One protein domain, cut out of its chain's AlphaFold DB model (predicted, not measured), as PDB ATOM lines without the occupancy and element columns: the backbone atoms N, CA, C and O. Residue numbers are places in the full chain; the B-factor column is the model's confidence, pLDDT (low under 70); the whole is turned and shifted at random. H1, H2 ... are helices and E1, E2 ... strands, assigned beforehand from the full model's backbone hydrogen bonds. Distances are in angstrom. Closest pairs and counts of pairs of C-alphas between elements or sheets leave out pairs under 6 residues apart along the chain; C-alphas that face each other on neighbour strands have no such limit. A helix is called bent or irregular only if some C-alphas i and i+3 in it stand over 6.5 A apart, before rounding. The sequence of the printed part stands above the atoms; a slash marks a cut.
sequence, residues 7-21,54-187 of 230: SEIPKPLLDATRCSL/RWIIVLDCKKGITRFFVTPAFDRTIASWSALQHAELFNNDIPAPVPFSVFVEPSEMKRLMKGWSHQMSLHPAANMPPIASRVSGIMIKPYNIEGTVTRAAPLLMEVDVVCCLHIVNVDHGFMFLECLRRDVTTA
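This is residues 7 to 21 and 54 to 187 of the 230 residues of the protein "Hypothetical protein" of Proboscia inermis (UniProt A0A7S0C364). A twisted wall of five antiparallel strands has the long helix H5 packed along one face, over E4 and E3, and the short helix H1 on the opposite face. H2 grazes the sheet and comes close to E1, H3 lies by the edge strand E2 and packs on H4, and residues 146 to 153, in the loop between E3 and E4, stick out. The printed part has 149 residues, with five named helices and five named strands in the order H1 E1 E2 H2 H3 H4 H5 E3 E4 E5; the sheet's order is E2 E1 E5 E4 E3, and the class is mixed. The whole is compact, with a radius of gyration of the C-alphas of 15.5 A and spans of 49 by 40 by 31 A.

In the sheet, E2 is residues 65 to 70, E1 is 55 to 62 and 23.3 A long, E5 is 172 to 181 and 30.3 A, E4 is 157 to 169 and 35.6 A, and E3 is 133 to 140, which bends by 73 degrees at residue 137. C-alpha 157 is at (180.568, 207.375, 181.488) and C-alpha 181 at (187.819, 205.478, 182.322). H5, residues 106 to 121, is 23.4 A long and begins at C-alpha 106, (170.608, 198.035, 179.440); it is only just irregular, with C-alphas 107 and 110 6.9 A apart. H1 is residues 11 to 16, H2 72 to 77, H3 81 to 90 and H4 98 to 101.

E3, E4 and E5 form a meander, each strand the antiparallel neighbour of the one before. Within hydrogen-bond range are N 161 and O 135 of E4 and E3, 2.8 A; N 176 and O 164 of E5 and E4, 2.8 A; N 59 and O 175 of E1 and E5, 2.8 A; and N 67 and O 60 of the hairpin E2 and E1, 2.8 A. H5 is on the sheet at a height of 8.4 A, over E4 and E3, and runs along the strands, only just, at 28 degrees to E4 on the local plane; its closest C-alphas to E3 are Gly 115 and Val 135, 6.0 A. On the opposite face H1 has a height of 9.3 A and lies over E4, only just not over E5, slantwise to the strands; its Leu 13 and His 166 of E4 have the closest C-alphas, 6.3 A. H2 only grazes the sheet, with the C-alphas of Phe 74 and Trp 55 of E1 closest at 4.8 A. H3 is on the sheet, its Trp 81 and Val 70 of E2 having the closest C-alphas, 7.2 A. H3 and H4 touch, the closest C-alphas being those of Leu 84 and Pro 99, 5.8 A; H4 only grazes the sheet with residues 99 to 101. Every O i to N i+4 pair is within hydrogen-bond range in H1, H2 and H3, and 10 of 12 in H5; H4 is too short for one.

The C-alphas of Ala 125 and Thr 150 are the two farthest apart, 49.7 A. Residues 22 to 53 are not printed, and C-alphas 21 and 54 are 14.7 A apart across the cut. The links H5 to E3 and E3 to E4 are long. The mean pLDDT of the printed part is 75.6; residues under 70 include 85 to 102, 143 to 154 and 183 to 187.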
ATOM      1  N   SER A   7     194.682 190.578 200.458       87.44
ATOM      2  CA  SER A   7     195.632 189.484 200.698       87.44
ATOM      3  C   SER A   7     195.044 188.082 200.498       87.44
ATOM      4  O   SER A   7     195.792 187.110 200.456       87.44
ATOM      5  N   GLU A   8     193.719 187.958 200.378       90.44
ATOM      6  CA  GLU A   8     193.040 186.691 200.090       90.44
ATOM      7  C   GLU A   8     192.849 186.452 198.584       90.44
ATOM      8  O   GLU A   8     192.435 185.363 198.194       90.44
ATOM      9  N   ILE A   9     193.139 187.443 197.732       91.06
ATOM     10  CA  ILE A   9     192.978 187.317 196.280       91.06
ATOM     11  C   ILE A   9     194.155 186.510 195.703       91.06
ATOM     12  O   ILE A   9     195.312 186.819 196.002       91.06
ATOM     13  N   PRO A  10     193.908 185.498 194.846       92.00
ATOM     14  CA  PRO A  10     194.968 184.672 194.286       92.00
ATOM     15  C   PRO A  10     196.010 185.484 193.516       92.00
ATOM     16  O   PRO A  10     195.685 186.230 192.591       92.00
ATOM     17  N   LYS A  11     197.289 185.260 193.828       89.88
ATOM     18  CA  LYS A  11     198.408 185.892 193.119       89.88
ATOM     19  C   LYS A  11     198.369 185.679 191.595       89.88
ATOM     20  O   LYS A  11     198.535 186.676 190.899       89.88
ATOM     21  N   PRO A  12     198.057 184.479 191.055       90.25
ATOM     22  CA  PRO A  12     197.938 184.298 189.606       90.25
ATOM     23  C   PRO A  12     196.913 185.239 188.963       90.25
ATOM     24  O   PRO A  12     197.157 185.769 187.883       90.25
ATOM     25  N   LEU A  13     195.782 185.482 189.638       90.44
ATOM     26  CA  LEU A  13     194.747 186.399 189.159       90.44
ATOM     27  C   LEU A  13     195.261 187.841 189.146       90.44
ATOM     28  O   LEU A  13     195.078 188.552 188.160       90.44
ATOM     29  N   LEU A  14     195.946 188.256 190.215       89.50
ATOM     30  CA  LEU A  14     196.565 189.580 190.301       89.50
ATOM     31  C   LEU A  14     197.678 189.772 189.262       89.50
ATOM     32  O   LEU A  14     197.817 190.864 188.717       89.50
ATOM     33  N   ASP A  15     198.462 188.737 188.971       86.81
ATOM     34  CA  ASP A  15     199.503 188.772 187.941       86.81
ATOM     35  C   ASP A  15     198.883 188.944 186.545       86.81
ATOM     36  O   ASP A  15     199.301 189.826 185.788       86.81
ATOM     37  N   ALA A  16     197.832 188.178 186.227       87.25
ATOM     38  CA  ALA A  16     197.126 188.256 184.946       87.25
ATOM     39  C   ALA A  16     196.506 189.641 184.686       87.25
ATOM     40  O   ALA A  16     196.460 190.102 183.545       87.25
ATOM     41  N   THR A  17     196.079 190.333 185.743       86.69
ATOM     42  CA  THR A  17     195.476 191.674 185.666       86.69
ATOM     43  C   THR A  17     196.462 192.800 185.973       86.69
ATOM     44  O   THR A  17     196.073 193.970 186.034       86.69
ATOM     45  N   ARG A  18     197.753 192.474 186.152       82.62
ATOM     46  CA  ARG A  18     198.830 193.420 186.499       82.62
ATOM     47  C   ARG A  18     198.515 194.259 187.742       82.62
ATOM     48  O   ARG A  18     198.849 195.440 187.834       82.62
ATOM     49  N   CYS A  19     197.826 193.644 188.691       80.75
ATOM     50  CA  CYS A  19     197.552 194.195 190.009       80.75
ATOM     51  C   CYS A  19     198.444 193.578 191.084       80.75
ATOM     52  O   CYS A  19     198.304 193.915 192.259       80.75
ATOM     53  N   SER A  20     199.353 192.675 190.713       73.88
ATOM     54  CA  SER A  20     200.272 192.090 191.670       73.88
ATOM     55  C   SER A  20     201.285 193.105 192.183       73.88
ATOM     56  O   SER A  20     201.762 194.001 191.481       73.88
ATOM     57  N   LEU A  21     201.618 192.925 193.455       63.50
ATOM     58  CA  LEU A  21     202.772 193.534 194.086       63.50
ATOM     59  C   LEU A  21     204.012 192.957 193.407       63.50
ATOM     60  O   LEU A  21     204.464 191.860 193.736       63.50
ATOM     61  N   ARG A  54     191.927 202.800 191.688       84.31
ATOM     62  CA  ARG A  54     191.408 202.071 190.518       84.31
ATOM     63  C   ARG A  54     189.999 201.567 190.810       84.31
ATOM     64  O   ARG A  54     189.652 201.378 191.968       84.31
ATOM     65  N   TRP A  55     189.188 201.344 189.782       87.06
ATOM     66  CA  TRP A  55     187.821 200.831 189.924       87.06
ATOM     67  C   TRP A  55     187.797 199.319 189.784       87.06
ATOM     68  O   TRP A  55     187.483 198.801 188.719       87.06
ATOM     69  N   ILE A  56     188.159 198.628 190.862       87.62
ATOM     70  CA  ILE A  56     188.270 197.167 190.888       87.62
ATOM     71  C   ILE A  56     187.212 196.565 191.810       87.62
ATOM     72  O   ILE A  56     187.039 197.025 192.949       87.62
ATOM     73  N   ILE A  57     186.585 195.498 191.314       88.12
ATOM     74  CA  ILE A  57     185.748 194.556 192.051       88.12
ATOM     75  C   ILE A  57     186.335 193.153 191.881       88.12
ATOM     76  O   ILE A  57     186.722 192.766 190.780       88.12
ATOM     77  N   VAL A  58     186.357 192.369 192.955       88.25
ATOM     78  CA  VAL A  58     186.640 190.931 192.888       88.25
ATOM     79  C   VAL A  58     185.525 190.162 193.579       88.25
ATOM     80  O   VAL A  58     185.198 190.480 194.720       88.25
ATOM     81  N   LEU A  59     184.958 189.166 192.899       87.00
ATOM     82  CA  LEU A  59     184.113 188.132 193.496       87.00
ATOM     83  C   LEU A  59     184.971 186.938 193.882       87.00
ATOM     84  O   LEU A  59     185.804 186.497 193.094       87.00
ATOM     85  N   ASP A  60     184.692 186.391 195.053       88.00
ATOM     86  CA  ASP A  60     185.055 185.041 195.467       88.00
ATOM     87  C   ASP A  60     183.760 184.248 195.648       88.00
ATOM     88  O   ASP A  60     182.928 184.616 196.481       88.00
ATOM     89  N   CYS A  61     183.594 183.186 194.865       84.19
ATOM     90  CA  CYS A  61     182.483 182.251 194.976       84.19
ATOM     91  C   CYS A  61     183.024 180.935 195.523       84.19
ATOM     92  O   CYS A  61     183.793 180.259 194.839       84.19
ATOM     93  N   LYS A  62     182.607 180.556 196.735       84.25
ATOM     94  CA  LYS A  62     183.046 179.325 197.395       84.25
ATOM     95  C   LYS A  62     181.869 178.570 197.999       84.25
ATOM     96  O   LYS A  62     181.326 178.999 199.015       84.25
ATOM     97  N   LYS A  63     181.511 177.413 197.432       80.19
ATOM     98  CA  LYS A  63     180.423 176.537 197.920       80.19
ATOM     99  C   LYS A  63     179.105 177.291 198.158       80.19
ATOM    100  O   LYS A  63     178.514 177.195 199.231       80.19
ATOM    101  N   GLY A  64     178.701 178.108 197.188       70.69
ATOM    102  CA  GLY A  64     177.493 178.935 197.281       70.69
ATOM    103  C   GLY A  64     177.601 180.147 198.215       70.69
ATOM    104  O   GLY A  64     176.631 180.881 198.365       70.69
ATOM    105  N   ILE A  65     178.759 180.392 198.838       77.94
ATOM    106  CA  ILE A  65     179.023 181.624 199.586       77.94
ATOM    107  C   ILE A  65     179.777 182.589 198.678       77.94
ATOM    108  O   ILE A  65     180.898 182.294 198.262       77.94
ATOM    109  N   THR A  66     179.194 183.763 198.446       77.88
ATOM    110  CA  THR A  66     179.847 184.844 197.707       77.88
ATOM    111  C   THR A  66     180.441 185.873 198.672       77.88
ATOM    112  O   THR A  66     179.854 186.253 199.696       77.88
ATOM    113  N   ARG A  67     181.666 186.305 198.383       85.31
ATOM    114  CA  ARG A  67     182.356 187.414 199.051       85.31
ATOM    115  C   ARG A  67     182.839 188.389 197.990       85.31
ATOM    116  O   ARG A  67     183.176 187.980 196.882       85.31
ATOM    117  N   PHE A  68     182.926 189.669 198.341       85.88
ATOM    118  CA  PHE A  68     183.420 190.688 197.417       85.88
ATOM    119  C   PHE A  68     184.583 191.467 198.017       85.88
ATOM    120  O   PHE A  68     184.666 191.687 199.228       85.88
ATOM    121  N   PHE A  69     185.474 191.916 197.148       87.44
ATOM    122  CA  PHE A  69     186.418 192.982 197.419       87.44
ATOM    123  C   PHE A  69     186.082 194.144 196.488       87.44
ATOM    124  O   PHE A  69     185.864 193.948 195.296       87.44
ATOM    125  N   VAL A  70     186.058 195.354 197.039       85.25
ATOM    126  CA  VAL A  70     185.804 196.589 196.297       85.25
ATOM    127  C   VAL A  70     186.839 197.617 196.726       85.25
ATOM    128  O   VAL A  70     187.064 197.838 197.922       85.25
ATOM    129  N   THR A  71     187.484 198.222 195.739       85.94
ATOM    130  CA  THR A  71     188.395 199.359 195.935       85.94
ATOM    131  C   THR A  71     187.670 200.624 196.410       85.94
ATOM    132  O   THR A  71     186.534 200.874 196.005       85.94
ATOM    133  N   PRO A  72     188.330 201.494 197.200       82.25
ATOM    134  CA  PRO A  72     187.747 202.758 197.650       82.25
ATOM    135  C   PRO A  72     187.241 203.682 196.536       82.25
ATOM    136  O   PRO A  72     186.349 204.489 196.778       82.25
ATOM    137  N   ALA A  73     187.829 203.651 195.338       78.25
ATOM    138  CA  ALA A  73     187.344 204.470 194.229       78.25
ATOM    139  C   ALA A  73     186.017 203.952 193.655       78.25
ATOM    140  O   ALA A  73     185.151 204.753 193.317       78.25
ATOM    141  N   PHE A  74     185.823 202.633 193.608       77.81
ATOM    142  CA  PHE A  74     184.543 202.051 193.210       77.81
ATOM    143  C   PHE A  74     183.458 202.314 194.271       77.81
ATOM    144  O   PHE A  74     182.364 202.746 193.914       77.81
ATOM    145  N   ASP A  75     183.813 202.172 195.557       69.00
ATOM    146  CA  ASP A  75     182.949 202.449 196.724       69.00
ATOM    147  C   ASP A  75     182.413 203.892 196.733       69.00
ATOM    148  O   ASP A  75     181.269 204.153 197.097       69.00
ATOM    149  N   ARG A  76     183.240 204.838 196.269       69.88
ATOM    150  CA  ARG A  76     182.885 206.257 196.157       69.88
ATOM    151  C   ARG A  76     182.083 206.590 194.901       69.88
ATOM    152  O   ARG A  76     181.264 207.494 194.961       69.88
ATOM    153  N   THR A  77     182.349 205.950 193.759       68.44
ATOM    154  CA  THR A  77     181.884 206.466 192.455       68.44
ATOM    155  C   THR A  77     180.865 205.594 191.733       68.44
ATOM    156  O   THR A  77     180.110 206.121 190.919       68.44
ATOM    157  N   ILE A  78     180.825 204.285 191.980       70.75
ATOM    158  CA  ILE A  78     179.963 203.371 191.211       70.75
ATOM    159  C   ILE A  78     179.019 202.591 192.121       70.75
ATOM    160  O   ILE A  78     177.834 202.514 191.811       70.75
ATOM    161  N   ALA A  79     179.493 202.042 193.240       69.81
ATOM    162  CA  ALA A  79     178.612 201.362 194.186       69.81
ATOM    163  C   ALA A  79     179.259 201.210 195.553       69.81
ATOM    164  O   ALA A  79     180.425 200.831 195.625       69.81
ATOM    165  N   SER A  80     178.472 201.386 196.616       70.62
ATOM    166  CA  SER A  80     178.930 201.082 197.969       70.62
ATOM    167  C   SER A  80     178.897 199.581 198.269       70.62
ATOM    168  O   SER A  80     178.089 198.840 197.703       70.62
ATOM    169  N   TRP A  81     179.715 199.127 199.225       73.31
ATOM    170  CA  TRP A  81     179.646 197.753 199.751       73.31
ATOM    171  C   TRP A  81     178.214 197.323 200.118       73.31
ATOM    172  O   TRP A  81     177.766 196.242 199.738       73.31
ATOM    173  N   SER A  82     177.478 198.188 200.819       73.00
ATOM    174  CA  SER A  82     176.098 197.920 201.228       73.00
ATOM    175  C   SER A  82     175.170 197.737 200.027       73.00
ATOM    176  O   SER A  82     174.343 196.832 200.037       73.00
ATOM    177  N   ALA A  83     175.325 198.539 198.968       69.12
ATOM    178  CA  ALA A  83     174.523 198.397 197.753       69.12
ATOM    179  C   ALA A  83     174.748 197.038 197.068       69.12
ATOM    180  O   ALA A  83     173.791 196.419 196.605       69.12
ATOM    181  N   LEU A  84     175.990 196.539 197.058       70.81
ATOM    182  CA  LEU A  84     176.294 195.215 196.508       70.81
ATOM    183  C   LEU A  84     175.703 194.083 197.356       70.81
ATOM    184  O   LEU A  84     175.139 193.146 196.800       70.81
ATOM    185  N   GLN A  85     175.769 194.189 198.687       69.38
ATOM    186  CA  GLN A  85     175.125 193.223 199.586       69.38
ATOM    187  C   GLN A  85     173.605 193.196 199.404       69.38
ATOM    188  O   GLN A  85     172.999 192.131 199.409       69.38
ATOM    189  N   HIS A  86     172.978 194.358 199.211       65.69
ATOM    190  CA  HIS A  86     171.561 194.418 198.868       65.69
ATOM    191  C   HIS A  86     171.280 193.727 197.523       65.69
ATOM    192  O   HIS A  86     170.339 192.949 197.427       65.69
ATOM    193  N   ALA A  87     172.102 193.929 196.493       63.69
ATOM    194  CA  ALA A  87     171.916 193.220 195.224       63.69
ATOM    195  C   ALA A  87     172.036 191.686 195.367       63.69
ATOM    196  O   ALA A  87     171.266 190.964 194.743       63.69
ATOM    197  N   GLU A  88     172.958 191.198 196.207       58.78
ATOM    198  CA  GLU A  88     173.131 189.769 196.523       58.78
ATOM    199  C   GLU A  88     171.905 189.191 197.254       58.78
ATOM    200  O   GLU A  88     171.394 188.144 196.875       58.78
ATOM    201  N   LEU A  89     171.400 189.888 198.277       56.56
ATOM    202  CA  LEU A  89     170.341 189.379 199.158       56.56
ATOM    203  C   LEU A  89     168.936 189.403 198.542       56.56
ATOM    204  O   LEU A  89     168.063 188.660 198.992       56.56
ATOM    205  N   PHE A  90     168.691 190.282 197.566       52.59
ATOM    206  CA  PHE A  90     167.359 190.492 196.988       52.59
ATOM    207  C   PHE A  90     167.155 189.810 195.622       52.59
ATOM    208  O   PHE A  90     166.012 189.706 195.187       52.59
ATOM    209  N   ASN A  91     168.209 189.283 194.985       53.41
ATOM    210  CA  ASN A  91     168.138 188.568 193.699       53.41
ATOM    211  C   ASN A  91     168.415 187.056 193.842       53.41
ATOM    212  O   ASN A  91     169.149 186.481 193.042       53.41
ATOM    213  N   ASN A  92     167.817 186.408 194.850       46.03
ATOM    214  CA  ASN A  92     168.049 184.991 195.197       46.03
ATOM    215  C   ASN A  92     167.713 183.963 194.091       46.03
ATOM    216  O   ASN A  92     168.022 182.790 194.271       46.03
ATOM    217  N   ASP A  93     167.118 184.380 192.969       45.75
ATOM    218  CA  ASP A  93     166.687 183.496 191.877       45.75
ATOM    219  C   ASP A  93     167.596 183.538 190.630       45.75
ATOM    220  O   ASP A  93     167.251 182.937 189.618       45.75
ATOM    221  N   ILE A  94     168.742 184.238 190.655       40.38
ATOM    222  CA  ILE A  94     169.638 184.309 189.485       40.38
ATOM    223  C   ILE A  94     171.070 183.886 189.854       40.38
ATOM    224  O   ILE A  94     171.758 184.615 190.577       40.38
ATOM    225  N   PRO A  95     171.578 182.764 189.309       40.94
ATOM    226  CA  PRO A  95     172.971 182.358 189.436       40.94
ATOM    227  C   PRO A  95     173.827 183.140 188.426       40.94
ATOM    228  O   PRO A  95     174.257 182.614 187.407       40.94
ATOM    229  N   ALA A  96     174.065 184.433 188.657       40.41
ATOM    230  CA  ALA A  96     174.925 185.220 187.768       40.41
ATOM    231  C   ALA A  96     175.732 186.300 188.512       40.41
ATOM    232  O   ALA A  96     175.394 186.674 189.638       40.41
ATOM    233  N   PRO A  97     176.802 186.848 187.906       48.62
ATOM    234  CA  PRO A  97     177.638 187.875 188.513       48.62
ATOM    235  C   PRO A  97     176.928 189.240 188.437       48.62
ATOM    236  O   PRO A  97     177.275 190.114 187.649       48.62
ATOM    237  N   VAL A  98     175.907 189.441 189.272       52.66
ATOM    238  CA  VAL A  98     174.983 190.586 189.202       52.66
ATOM    239  C   VAL A  98     175.543 191.964 189.632       52.66
ATOM    240  O   VAL A  98     174.994 192.972 189.182       52.66
ATOM    241  N   PRO A  99     176.618 192.146 190.435       56.78
ATOM    242  CA  PRO A  99     176.885 193.483 190.975       56.78
ATOM    243  C   PRO A  99     177.333 194.499 189.919       56.78
ATOM    244  O   PRO A  99     177.079 195.684 190.089       56.78
ATOM    245  N   PHE A 100     177.957 194.076 188.815       59.25
ATOM    246  CA  PHE A 100     178.366 195.004 187.754       59.25
ATOM    247  C   PHE A 100     177.231 195.313 186.762       59.25
ATOM    248  O   PHE A 100     177.134 196.434 186.263       59.25
ATOM    249  N   SER A 101     176.318 194.362 186.529       60.19
ATOM    250  CA  SER A 101     175.186 194.537 185.610       60.19
ATOM    251  C   SER A 101     174.158 195.565 186.093       60.19
ATOM    252  O   SER A 101     173.438 196.137 185.283       60.19
ATOM    253  N   VAL A 102     174.117 195.855 187.396       60.06
ATOM    254  CA  VAL A 102     173.209 196.861 187.977       60.06
ATOM    255  C   VAL A 102     173.503 198.281 187.465       60.06
ATOM    256  O   VAL A 102     172.611 199.128 187.448       60.06
ATOM    257  N   PHE A 103     174.730 198.550 187.009       73.31
ATOM    258  CA  PHE A 103     175.191 199.905 186.675       73.31
ATOM    259  C   PHE A 103     175.474 200.119 185.188       73.31
ATOM    260  O   PHE A 103     175.724 201.245 184.759       73.31
ATOM    261  N   VAL A 104     175.441 199.054 184.396       77.31
ATOM    262  CA  VAL A 104     175.658 199.097 182.948       77.31
ATOM    263  C   VAL A 104     174.355 199.524 182.275       77.31
ATOM    264  O   VAL A 104     173.270 199.113 182.688       77.31
ATOM    265  N   GLU A 105     174.431 200.370 181.246       81.50
ATOM    266  CA  GLU A 105     173.232 200.695 180.464       81.50
ATOM    267  C   GLU A 105     172.588 199.413 179.902       81.50
ATOM    268  O   GLU A 105     173.311 198.563 179.376       81.50
ATOM    269  N   PRO A 106     171.250 199.249 179.940       78.62
ATOM    270  CA  PRO A 106     170.608 198.035 179.440       78.62
ATOM    271  C   PRO A 106     170.971 197.707 177.986       78.62
ATOM    272  O   PRO A 106     171.102 196.535 177.637       78.62
ATOM    273  N   SER A 107     171.208 198.724 177.150       81.19
ATOM    274  CA  SER A 107     171.663 198.546 175.763       81.19
ATOM    275  C   SER A 107     173.061 197.925 175.650       81.19
ATOM    276  O   SER A 107     173.360 197.258 174.664       81.19
ATOM    277  N   GLU A 108     173.911 198.118 176.657       83.25
ATOM    278  CA  GLU A 108     175.291 197.621 176.704       83.25
ATOM    279  C   GLU A 108     175.397 196.234 177.349       83.25
ATOM    280  O   GLU A 108     176.410 195.548 177.184       83.25
ATOM    281  N   MET A 109     174.340 195.786 178.037       80.06
ATOM    282  CA  MET A 109     174.315 194.514 178.761       80.06
ATOM    283  C   MET A 109     174.708 193.337 177.870       80.06
ATOM    284  O   MET A 109     175.565 192.533 178.225       80.06
ATOM    285  N   LYS A 110     174.140 193.272 176.661       80.12
ATOM    286  CA  LYS A 110     174.419 192.191 175.710       80.12
ATOM    287  C   LYS A 110     175.906 192.122 175.351       80.12
ATOM    288  O   LYS A 110     176.466 191.035 175.231       80.12
ATOM    289  N   ARG A 111     176.567 193.274 175.199       82.50
ATOM    290  CA  ARG A 111     177.992 193.331 174.853       82.50
ATOM    291  C   ARG A 111     178.870 192.900 176.022       82.50
ATOM    292  O   ARG A 111     179.832 192.163 175.816       82.50
ATOM    293  N   LEU A 112     178.517 193.321 177.233       80.00
ATOM    294  CA  LEU A 112     179.191 192.887 178.451       80.00
ATOM    295  C   LEU A 112     179.085 191.365 178.635       80.00
ATOM    296  O   LEU A 112     180.108 190.705 178.810       80.00
ATOM    297  N   MET A 113     177.875 190.809 178.501       79.44
ATOM    298  CA  MET A 113     177.634 189.368 178.625       79.44
ATOM    299  C   MET A 113     178.416 188.561 177.588       79.44
ATOM    300  O   MET A 113     179.030 187.563 177.947       79.44
ATOM    301  N   LYS A 114     178.504 189.023 176.331       80.44
ATOM    302  CA  LYS A 114     179.360 188.379 175.314       80.44
ATOM    303  C   LYS A 114     180.828 188.326 175.744       80.44
ATOM    304  O   LYS A 114     181.482 187.296 175.591       80.44
ATOM    305  N   GLY A 115     181.346 189.410 176.321       79.62
ATOM    306  CA  GLY A 115     182.705 189.438 176.863       79.62
ATOM    307  C   GLY A 115     182.915 188.476 178.035       79.62
ATOM    308  O   GLY A 115     183.990 187.890 178.161       79.62
ATOM    309  N   TRP A 116     181.892 188.276 178.864       76.50
ATOM    310  CA  TRP A 116     181.921 187.313 179.967       76.50
ATOM    311  C   TRP A 116     181.854 185.871 179.482       76.50
ATOM    312  O   TRP A 116     182.677 185.059 179.892       76.50
ATOM    313  N   SER A 117     180.953 185.556 178.555       78.12
ATOM    314  CA  SER A 117     180.903 184.235 177.923       78.12
ATOM    315  C   SER A 117     182.229 183.904 177.240       78.12
ATOM    316  O   SER A 117     182.719 182.783 177.355       78.12
ATOM    317  N   HIS A 118     182.865 184.891 176.600       80.94
ATOM    318  CA  HIS A 118     184.210 184.727 176.061       80.94
ATOM    319  C   HIS A 118     185.250 184.439 177.154       80.94
ATOM    320  O   HIS A 118     186.078 183.552 176.988       80.94
ATOM    321  N   GLN A 119     185.204 185.133 178.291       80.06
ATOM    322  CA  GLN A 119     186.075 184.822 179.429       80.06
ATOM    323  C   GLN A 119     185.886 183.395 179.938       80.06
ATOM    324  O   GLN A 119     186.866 182.690 180.145       80.06
ATOM    325  N   MET A 120     184.646 182.943 180.089       78.00
ATOM    326  CA  MET A 120     184.367 181.573 180.515       78.00
ATOM    327  C   MET A 120     184.872 180.549 179.494       78.00
ATOM    328  O   MET A 120     185.452 179.539 179.885       78.00
ATOM    329  N   SER A 121     184.739 180.822 178.191       80.31
ATOM    330  CA  SER A 121     185.220 179.906 177.150       80.31
ATOM    331  C   SER A 121     186.744 179.796 177.081       80.31
ATOM    332  O   SER A 121     187.262 178.769 176.646       80.31
ATOM    333  N   LEU A 122     187.477 180.802 177.571       78.94
ATOM    334  CA  LEU A 122     188.931 180.729 177.756       78.94
ATOM    335  C   LEU A 122     189.345 179.820 178.928       78.94
ATOM    336  O   LEU A 122     190.526 179.490 179.046       78.94
ATOM    337  N   HIS A 123     188.398 179.383 179.765       76.81
ATOM    338  CA  HIS A 123     188.624 178.557 180.953       76.81
ATOM    339  C   HIS A 123     187.880 177.202 180.913       76.81
ATOM    340  O   HIS A 123     187.078 176.921 181.799       76.81
ATOM    341  N   PRO A 124     188.178 176.302 179.952       64.62
ATOM    342  CA  PRO A 124     187.578 174.964 179.870       64.62
ATOM    343  C   PRO A 124     187.844 174.029 181.062       64.62
ATOM    344  O   PRO A 124     187.221 172.974 181.135       64.62
ATOM    345  N   ALA A 125     188.785 174.343 181.962       75.50
ATOM    346  CA  ALA A 125     189.124 173.481 183.095       75.50
ATOM    347  C   ALA A 125     189.619 174.269 184.320       75.50
ATOM    348  O   ALA A 125     190.187 175.360 184.205       75.50
ATOM    349  N   ALA A 126     189.455 173.668 185.502       80.50
ATOM    350  CA  ALA A 126     190.027 174.172 186.748       80.50
ATOM    351  C   ALA A 126     191.566 174.187 186.710       80.50
ATOM    352  O   ALA A 126     192.194 173.367 186.039       80.50
ATOM    353  N   ASN A 127     192.173 175.090 187.483       80.12
ATOM    354  CA  ASN A 127     193.625 175.285 187.606       80.12
ATOM    355  C   ASN A 127     194.346 175.762 186.338       80.12
ATOM    356  O   ASN A 127     195.578 175.827 186.327       80.12
ATOM    357  N   MET A 128     193.623 176.137 185.282       85.44
ATOM    358  CA  MET A 128     194.260 176.824 184.166       85.44
ATOM    359  C   MET A 128     194.715 178.234 184.577       85.44
ATOM    360  O   MET A 128     194.037 178.892 185.379       85.44
ATOM    361  N   PRO A 129     195.847 178.724 184.035       86.81
ATOM    362  CA  PRO A 129     196.295 180.085 184.288       86.81
ATOM    363  C   PRO A 129     195.205 181.102 183.911       86.81
ATOM    364  O   PRO A 129     194.643 180.985 182.823       86.81
ATOM    365  N   PRO A 130     194.896 182.083 184.781       89.50
ATOM    366  CA  PRO A 130     193.923 183.135 184.495       89.50
ATOM    367  C   PRO A 130     194.342 183.967 183.274       89.50
ATOM    368  O   PRO A 130     195.507 184.357 183.165       89.50
ATOM    369  N   ILE A 131     193.400 184.250 182.369       86.88
ATOM    370  CA  ILE A 131     193.638 185.074 181.174       86.88
ATOM    371  C   ILE A 131     192.727 186.295 181.225       86.88
ATOM    372  O   ILE A 131     191.509 186.175 181.131       86.88
ATOM    373  N   ALA A 132     193.314 187.489 181.314       87.62
ATOM    374  CA  ALA A 132     192.541 188.721 181.269       87.62
ATOM    375  C   ALA A 132     192.049 189.016 179.839       87.62
ATOM    376  O   ALA A 132     192.827 188.962 178.886       87.62
ATOM    377  N   SER A 133     190.780 189.395 179.690       85.81
ATOM    378  CA  SER A 133     190.241 189.993 178.463       85.81
ATOM    379  C   SER A 133     189.741 191.407 178.715       85.81
ATOM    380  O   SER A 133     189.640 191.877 179.850       85.81
ATOM    381  N   ARG A 134     189.434 192.100 177.620       86.38
ATOM    382  CA  ARG A 134     188.916 193.459 177.641       86.38
ATOM    383  C   ARG A 134     187.657 193.570 176.799       86.38
ATOM    384  O   ARG A 134     187.639 193.138 175.651       86.38
ATOM    385  N   VAL A 135     186.652 194.239 177.353       86.12
ATOM    386  CA  VAL A 135     185.478 194.726 176.631       86.12
ATOM    387  C   VAL A 135     185.522 196.242 176.645       86.12
ATOM    388  O   VAL A 135     185.490 196.865 177.701       86.12
ATOM    389  N   SER A 136     185.613 196.851 175.473       87.56
ATOM    390  CA  SER A 136     185.828 198.289 175.365       87.56
ATOM    391  C   SER A 136     184.511 199.063 175.208       87.56
ATOM    392  O   SER A 136     183.553 198.560 174.622       87.56
ATOM    393  N   GLY A 137     184.474 200.299 175.717       85.69
ATOM    394  CA  GLY A 137     183.443 201.310 175.416       85.69
ATOM    395  C   GLY A 137     182.108 201.137 176.128       85.69
ATOM    396  O   GLY A 137     181.068 201.536 175.609       85.69
ATOM    397  N   ILE A 138     182.102 200.413 177.241       87.88
ATOM    398  CA  ILE A 138     180.894 200.121 178.005       87.88
ATOM    399  C   ILE A 138     180.429 201.405 178.683       87.88
ATOM    400  O   ILE A 138     181.216 202.093 179.329       87.88
ATOM    401  N   MET A 139     179.144 201.717 178.545       86.69
ATOM    402  CA  MET A 139     178.538 202.850 179.232       86.69
ATOM    403  C   MET A 139     178.074 202.418 180.621       86.69
ATOM    404  O   MET A 139     177.263 201.498 180.755       86.69
ATOM    405  N   ILE A 140     178.573 203.102 181.650       83.94
ATOM    406  CA  ILE A 140     178.179 202.890 183.044       83.94
ATOM    407  C   ILE A 140     177.514 204.135 183.631       83.94
ATOM    408  O   ILE A 140     177.806 205.272 183.247       83.94
ATOM    409  N   LYS A 141     176.632 203.899 184.602       79.19
ATOM    410  CA  LYS A 141     175.972 204.916 185.417       79.19
ATOM    411  C   LYS A 141     176.743 205.081 186.727       79.19
ATOM    412  O   LYS A 141     176.668 204.190 187.571       79.19
ATOM    413  N   PRO A 142     177.486 206.184 186.918       72.62
ATOM    414  CA  PRO A 142     178.103 206.461 188.204       72.62
ATOM    415  C   PRO A 142     177.022 206.699 189.262       72.62
ATOM    416  O   PRO A 142     175.953 207.252 188.982       72.62
ATOM    417  N   TYR A 143     177.323 206.298 190.491       67.62
ATOM    418  CA  TYR A 143     176.479 206.589 191.636       67.62
ATOM    419  C   TYR A 143     176.577 208.078 191.957       67.62
ATOM    420  O   TYR A 143     177.669 208.625 192.131       67.62
ATOM    421  N   ASN A 144     175.431 208.751 192.017       57.50
ATOM    422  CA  ASN A 144     175.388 210.158 192.375       57.50
ATOM    423  C   ASN A 144     175.579 210.257 193.894       57.50
ATOM    424  O   ASN A 144     174.659 209.950 194.649       57.50
ATOM    425  N   ILE A 145     176.782 210.620 194.345       52.38
ATOM    426  CA  ILE A 145     177.029 210.883 195.767       52.38
ATOM    427  C   ILE A 145     176.125 212.055 196.161       52.38
ATOM    428  O   ILE A 145     176.247 213.155 195.617       52.38
ATOM    429  N   GLU A 146     175.192 211.807 197.076       46.00
ATOM    430  CA  GLU A 146     174.284 212.817 197.607       46.00
ATOM    431  C   GLU A 146     175.052 214.075 198.040       46.00
ATOM    432  O   GLU A 146     175.967 214.029 198.860       46.00
ATOM    433  N   GLY A 147     174.667 215.218 197.468       43.75
ATOM    434  CA  GLY A 147     175.190 216.529 197.858       43.75
ATOM    435  C   GLY A 147     174.953 217.630 196.831       43.75
ATOM    436  O   GLY A 147     174.792 218.790 197.201       43.75
ATOM    437  N   THR A 148     174.840 217.296 195.546       42.91
ATOM    438  CA  THR A 148     174.408 218.258 194.523       42.91
ATOM    439  C   THR A 148     173.136 217.762 193.861       42.91
ATOM    440  O   THR A 148     173.135 217.017 192.887       42.91
ATOM    441  N   VAL A 149     172.011 218.207 194.423       41.69
ATOM    442  CA  VAL A 149     170.689 218.161 193.792       41.69
ATOM    443  C   VAL A 149     170.702 219.118 192.599       41.69
ATOM    444  O   VAL A 149     170.075 220.172 192.596       41.69
ATOM    445  N   THR A 150     171.448 218.778 191.561       46.88
ATOM    446  CA  THR A 150     171.160 219.272 190.225       46.88
ATOM    447  C   THR A 150     170.420 218.154 189.524       46.88
ATOM    448  O   THR A 150     170.943 217.051 189.410       46.88
ATOM    449  N   ARG A 151     169.203 218.441 189.046       48.00
ATOM    450  CA  ARG A 151     168.380 217.593 188.157       48.00
ATOM    451  C   ARG A 151     169.065 217.284 186.806       48.00
ATOM    452  O   ARG A 151     168.389 217.101 185.799       48.00
ATOM    453  N   ALA A 152     170.392 217.314 186.747       53.69
ATOM    454  CA  ALA A 152     171.144 216.898 185.586       53.69
ATOM    455  C   ALA A 152     170.939 215.391 185.413       53.69
ATOM    456  O   ALA A 152     170.967 214.637 186.388       53.69
ATOM    457  N   ALA A 153     170.680 214.972 184.175       55.97
ATOM    458  CA  ALA A 153     170.614 213.563 183.821       55.97
ATOM    459  C   ALA A 153     171.879 212.836 184.324       55.97
ATOM    460  O   ALA A 153     172.949 213.454 184.335       55.97
ATOM    461  N   PRO A 154     171.776 211.562 184.752       59.97
ATOM    462  CA  PRO A 154     172.940 210.795 185.182       59.97
ATOM    463  C   PRO A 154     174.001 210.848 184.082       59.97
ATOM    464  O   PRO A 154     173.737 210.477 182.939       59.97
ATOM    465  N   LEU A 155     175.181 211.379 184.418       71.56
ATOM    466  CA  LEU A 155     176.278 211.509 183.468       71.56
ATOM    467  C   LEU A 155     176.778 210.106 183.138       71.56
ATOM    468  O   LEU A 155     177.481 209.494 183.940       71.56
ATOM    469  N   LEU A 156     176.394 209.598 181.972       80.81
ATOM    470  CA  LEU A 156     176.915 208.334 181.482       80.81
ATOM    471  C   LEU A 156     178.406 208.461 181.229       80.81
ATOM    472  O   LEU A 156     178.885 209.459 180.687       80.81
ATOM    473  N   MET A 157     179.128 207.423 181.622       83.00
ATOM    474  CA  MET A 157     180.568 207.375 181.488       83.00
ATOM    475  C   MET A 157     180.973 206.182 180.645       83.00
ATOM    476  O   MET A 157     180.528 205.065 180.896       83.00
ATOM    477  N   GLU A 158     181.840 206.427 179.670       87.69
ATOM    478  CA  GLU A 158     182.408 205.373 178.844       87.69
ATOM    479  C   GLU A 158     183.663 204.788 179.507       87.69
ATOM    480  O   GLU A 158     184.612 205.508 179.847       87.69
ATOM    481  N   VAL A 159     183.676 203.469 179.680       87.25
ATOM    482  CA  VAL A 159     184.784 202.726 180.283       87.25
ATOM    483  C   VAL A 159     185.190 201.528 179.435       87.25
ATOM    484  O   VAL A 159     184.386 200.929 178.725       87.25
ATOM    485  N   ASP A 160     186.449 201.134 179.544       89.25
ATOM    486  CA  ASP A 160     186.895 199.804 179.155       89.25
ATOM    487  C   ASP A 160     186.852 198.889 180.381       89.25
ATOM    488  O   ASP A 160     187.328 199.253 181.453       89.25
ATOM    489  N   VAL A 161     186.294 197.694 180.228       88.00
ATOM    490  CA  VAL A 161     186.179 196.702 181.295       88.00
ATOM    491  C   VAL A 161     187.216 195.615 181.069       88.00
ATOM    492  O   VAL A 161     187.217 194.962 180.027       88.00
ATOM    493  N   VAL A 162     188.109 195.425 182.035       89.06
ATOM    494  CA  VAL A 162     189.031 194.289 182.081       89.06
ATOM    495  C   VAL A 162     188.410 193.211 182.956       89.06
ATOM    496  O   VAL A 162     188.102 193.462 184.120       89.06
ATOM    497  N   CYS A 163     188.246 192.018 182.399       88.50
ATOM    498  CA  CYS A 163     187.689 190.858 183.086       88.50
ATOM    499  C   CYS A 163     188.753 189.770 183.190       88.50
ATOM    500  O   CYS A 163     189.518 189.571 182.248       88.50
ATOM    501  N   CYS A 164     188.790 189.050 184.306       89.81
ATOM    502  CA  CYS A 164     189.637 187.873 184.449       89.81
ATOM    503  C   CYS A 164     188.978 186.851 185.374       89.81
ATOM    504  O   CYS A 164     188.537 187.204 186.468       89.81
ATOM    505  N   LEU A 165     188.946 185.589 184.958       89.75
ATOM    506  CA  LEU A 165     188.418 184.483 185.754       89.75
ATOM    507  C   LEU A 165     189.558 183.582 186.245       89.75
ATOM    508  O   LEU A 165     190.508 183.300 185.518       89.75
ATOM    509  N   HIS A 166     189.468 183.114 187.486       91.06
ATOM    510  CA  HIS A 166     190.353 182.090 188.026       91.06
ATOM    511  C   HIS A 166     189.536 180.997 188.712       91.06
ATOM    512  O   HIS A 166     189.062 181.173 189.835       91.06
ATOM    513  N   ILE A 167     189.384 179.861 188.030       88.94
ATOM    514  CA  ILE A 167     188.693 178.679 188.553       88.94
ATOM    515  C   ILE A 167     189.707 177.834 189.326       88.94
ATOM    516  O   ILE A 167     190.573 177.186 188.730       88.94
ATOM    517  N   VAL A 168     189.606 177.838 190.655       88.00
ATOM    518  CA  VAL A 168     190.480 177.042 191.531       88.00
ATOM    519  C   VAL A 168     190.035 175.580 191.510       88.00
ATOM    520  O   VAL A 168     190.848 174.668 191.391       88.00
ATOM    521  N   ASN A 169     188.731 175.349 191.623       88.50
ATOM    522  CA  ASN A 169     188.079 174.050 191.463       88.50
ATOM    523  C   ASN A 169     186.581 174.254 191.177       88.50
ATOM    524  O   ASN A 169     186.133 175.392 191.074       88.50
ATOM    525  N   VAL A 170     185.828 173.156 191.062       82.50
ATOM    526  CA  VAL A 170     184.382 173.161 190.759       82.50
ATOM    527  C   VAL A 170     183.583 174.030 191.741       82.50
ATOM    528  O   VAL A 170     182.692 174.759 191.331       82.50
ATOM    529  N   ASP A 171     183.963 174.046 193.021       84.75
ATOM    530  CA  ASP A 171     183.239 174.767 194.075       84.75
ATOM    531  C   ASP A 171     183.865 176.120 194.447       84.75
ATOM    532  O   ASP A 171     183.428 176.744 195.420       84.75
ATOM    533  N   HIS A 172     184.947 176.542 193.786       88.81
ATOM    534  CA  HIS A 172     185.726 177.705 194.209       88.81
ATOM    535  C   HIS A 172     186.348 178.444 193.027       88.81
ATOM    536  O   HIS A 172     187.215 177.915 192.326       88.81
ATOM    537  N   GLY A 173     185.970 179.707 192.865       89.88
ATOM    538  CA  GLY A 173     186.491 180.557 191.805       89.88
ATOM    539  C   GLY A 173     186.506 182.028 192.180       89.88
ATOM    540  O   GLY A 173     185.753 182.483 193.039       89.88
ATOM    541  N   PHE A 174     187.370 182.771 191.495       91.06
ATOM    542  CA  PHE A 174     187.477 184.216 191.619       91.06
ATOM    543  C   PHE A 174     187.196 184.885 190.283       91.06
ATOM    544  O   PHE A 174     187.753 184.484 189.262       91.06
ATOM    545  N   MET A 175     186.401 185.949 190.302       88.81
ATOM    546  CA  MET A 175     186.191 186.816 189.146       88.81
ATOM    547  C   MET A 175     186.708 188.213 189.466       88.81
ATOM    548  O   MET A 175     186.282 188.832 190.434       88.81
ATOM    549  N   PHE A 176     187.611 188.715 188.638       90.81
ATOM    550  CA  PHE A 176     188.155 190.062 188.715       90.81
ATOM    551  C   PHE A 176     187.534 190.934 187.630       90.81
ATOM    552  O   PHE A 176     187.503 190.547 186.461       90.81
ATOM    553  N   LEU A 177     187.103 192.131 188.018       88.69
ATOM    554  CA  LEU A 177     186.596 193.162 187.124       88.69
ATOM    555  C   LEU A 177     187.280 194.491 187.437       88.69
ATOM    556  O   LEU A 177     187.311 194.927 188.587       88.69
ATOM    557  N   GLU A 178     187.772 195.166 186.405       89.38
ATOM    558  CA  GLU A 178     188.280 196.530 186.504       89.38
ATOM    559  C   GLU A 178     187.663 197.430 185.438       89.38
ATOM    560  O   GLU A 178     187.633 197.076 184.263       89.38
ATOM    561  N   CYS A 179     187.234 198.625 185.841       87.81
ATOM    562  CA  CYS A 179     186.760 199.664 184.933       87.81
ATOM    563  C   CYS A 179     187.827 200.735 184.714       87.81
ATOM    564  O   CYS A 179     188.290 201.386 185.650       87.81
ATOM    565  N   LEU A 180     188.172 200.963 183.454       86.50
ATOM    566  CA  LEU A 180     189.139 201.956 183.019       86.50
ATOM    567  C   LEU A 180     188.406 203.085 182.304       86.50
ATOM    568  O   LEU A 180     187.839 202.896 181.232       86.50
ATOM    569  N   ARG A 181     188.423 204.273 182.899       81.62
ATOM    570  CA  ARG A 181     187.819 205.478 182.322       81.62
ATOM    571  C   ARG A 181     188.491 205.885 181.017       81.62
ATOM    572  O   ARG A 181     189.682 206.197 181.031       81.62
ATOM    573  N   ARG A 182     187.726 205.964 179.922       76.12
ATOM    574  CA  ARG A 182     188.288 206.318 178.611       76.12
ATOM    575  C   ARG A 182     188.802 207.749 178.512       76.12
ATOM    576  O   ARG A 182     189.813 207.994 177.862       76.12
ATOM    577  N   ASP A 183     188.125 208.674 179.180       68.06
ATOM    578  CA  ASP A 183     188.478 210.095 179.212       68.06
ATOM    579  C   ASP A 183     189.775 210.376 179.988       68.06
ATOM    580  O   ASP A 183     190.450 211.370 179.732       68.06
ATOM    581  N   VAL A 184     190.160 209.469 180.889       57.69
ATOM    582  CA  VAL A 184     191.441 209.502 181.616       57.69
ATOM    583  C   VAL A 184     192.536 208.740 180.855       57.69
ATOM    584  O   VAL A 184     193.721 209.047 180.989       57.69
ATOM    585  N   THR A 185     192.167 207.769 180.015       51.78
ATOM    586  CA  THR A 185     193.096 206.990 179.185       51.78
ATOM    587  C   THR A 185     193.336 207.618 177.809       51.78
ATOM    588  O   THR A 185     193.252 206.932 176.789       51.78
ATOM    589  N   THR A 186     193.676 208.909 177.738       40.78
ATOM    590  CA  THR A 186     194.308 209.431 176.516       40.78
ATOM    591  C   THR A 186     195.592 208.634 176.240       40.78
ATOM    592  O   THR A 186     196.329 208.249 177.154       40.78
ATOM    593  N   ALA A 187     195.815 208.309 174.964       42.53
ATOM    594  CA  ALA A 187     196.724 207.264 174.479       42.53
ATOM    595  C   ALA A 187     198.192 207.355 174.964       42.53
ATOM    596  O   ALA A 187     198.937 206.377 174.863       42.53
TER     597      ALA A 187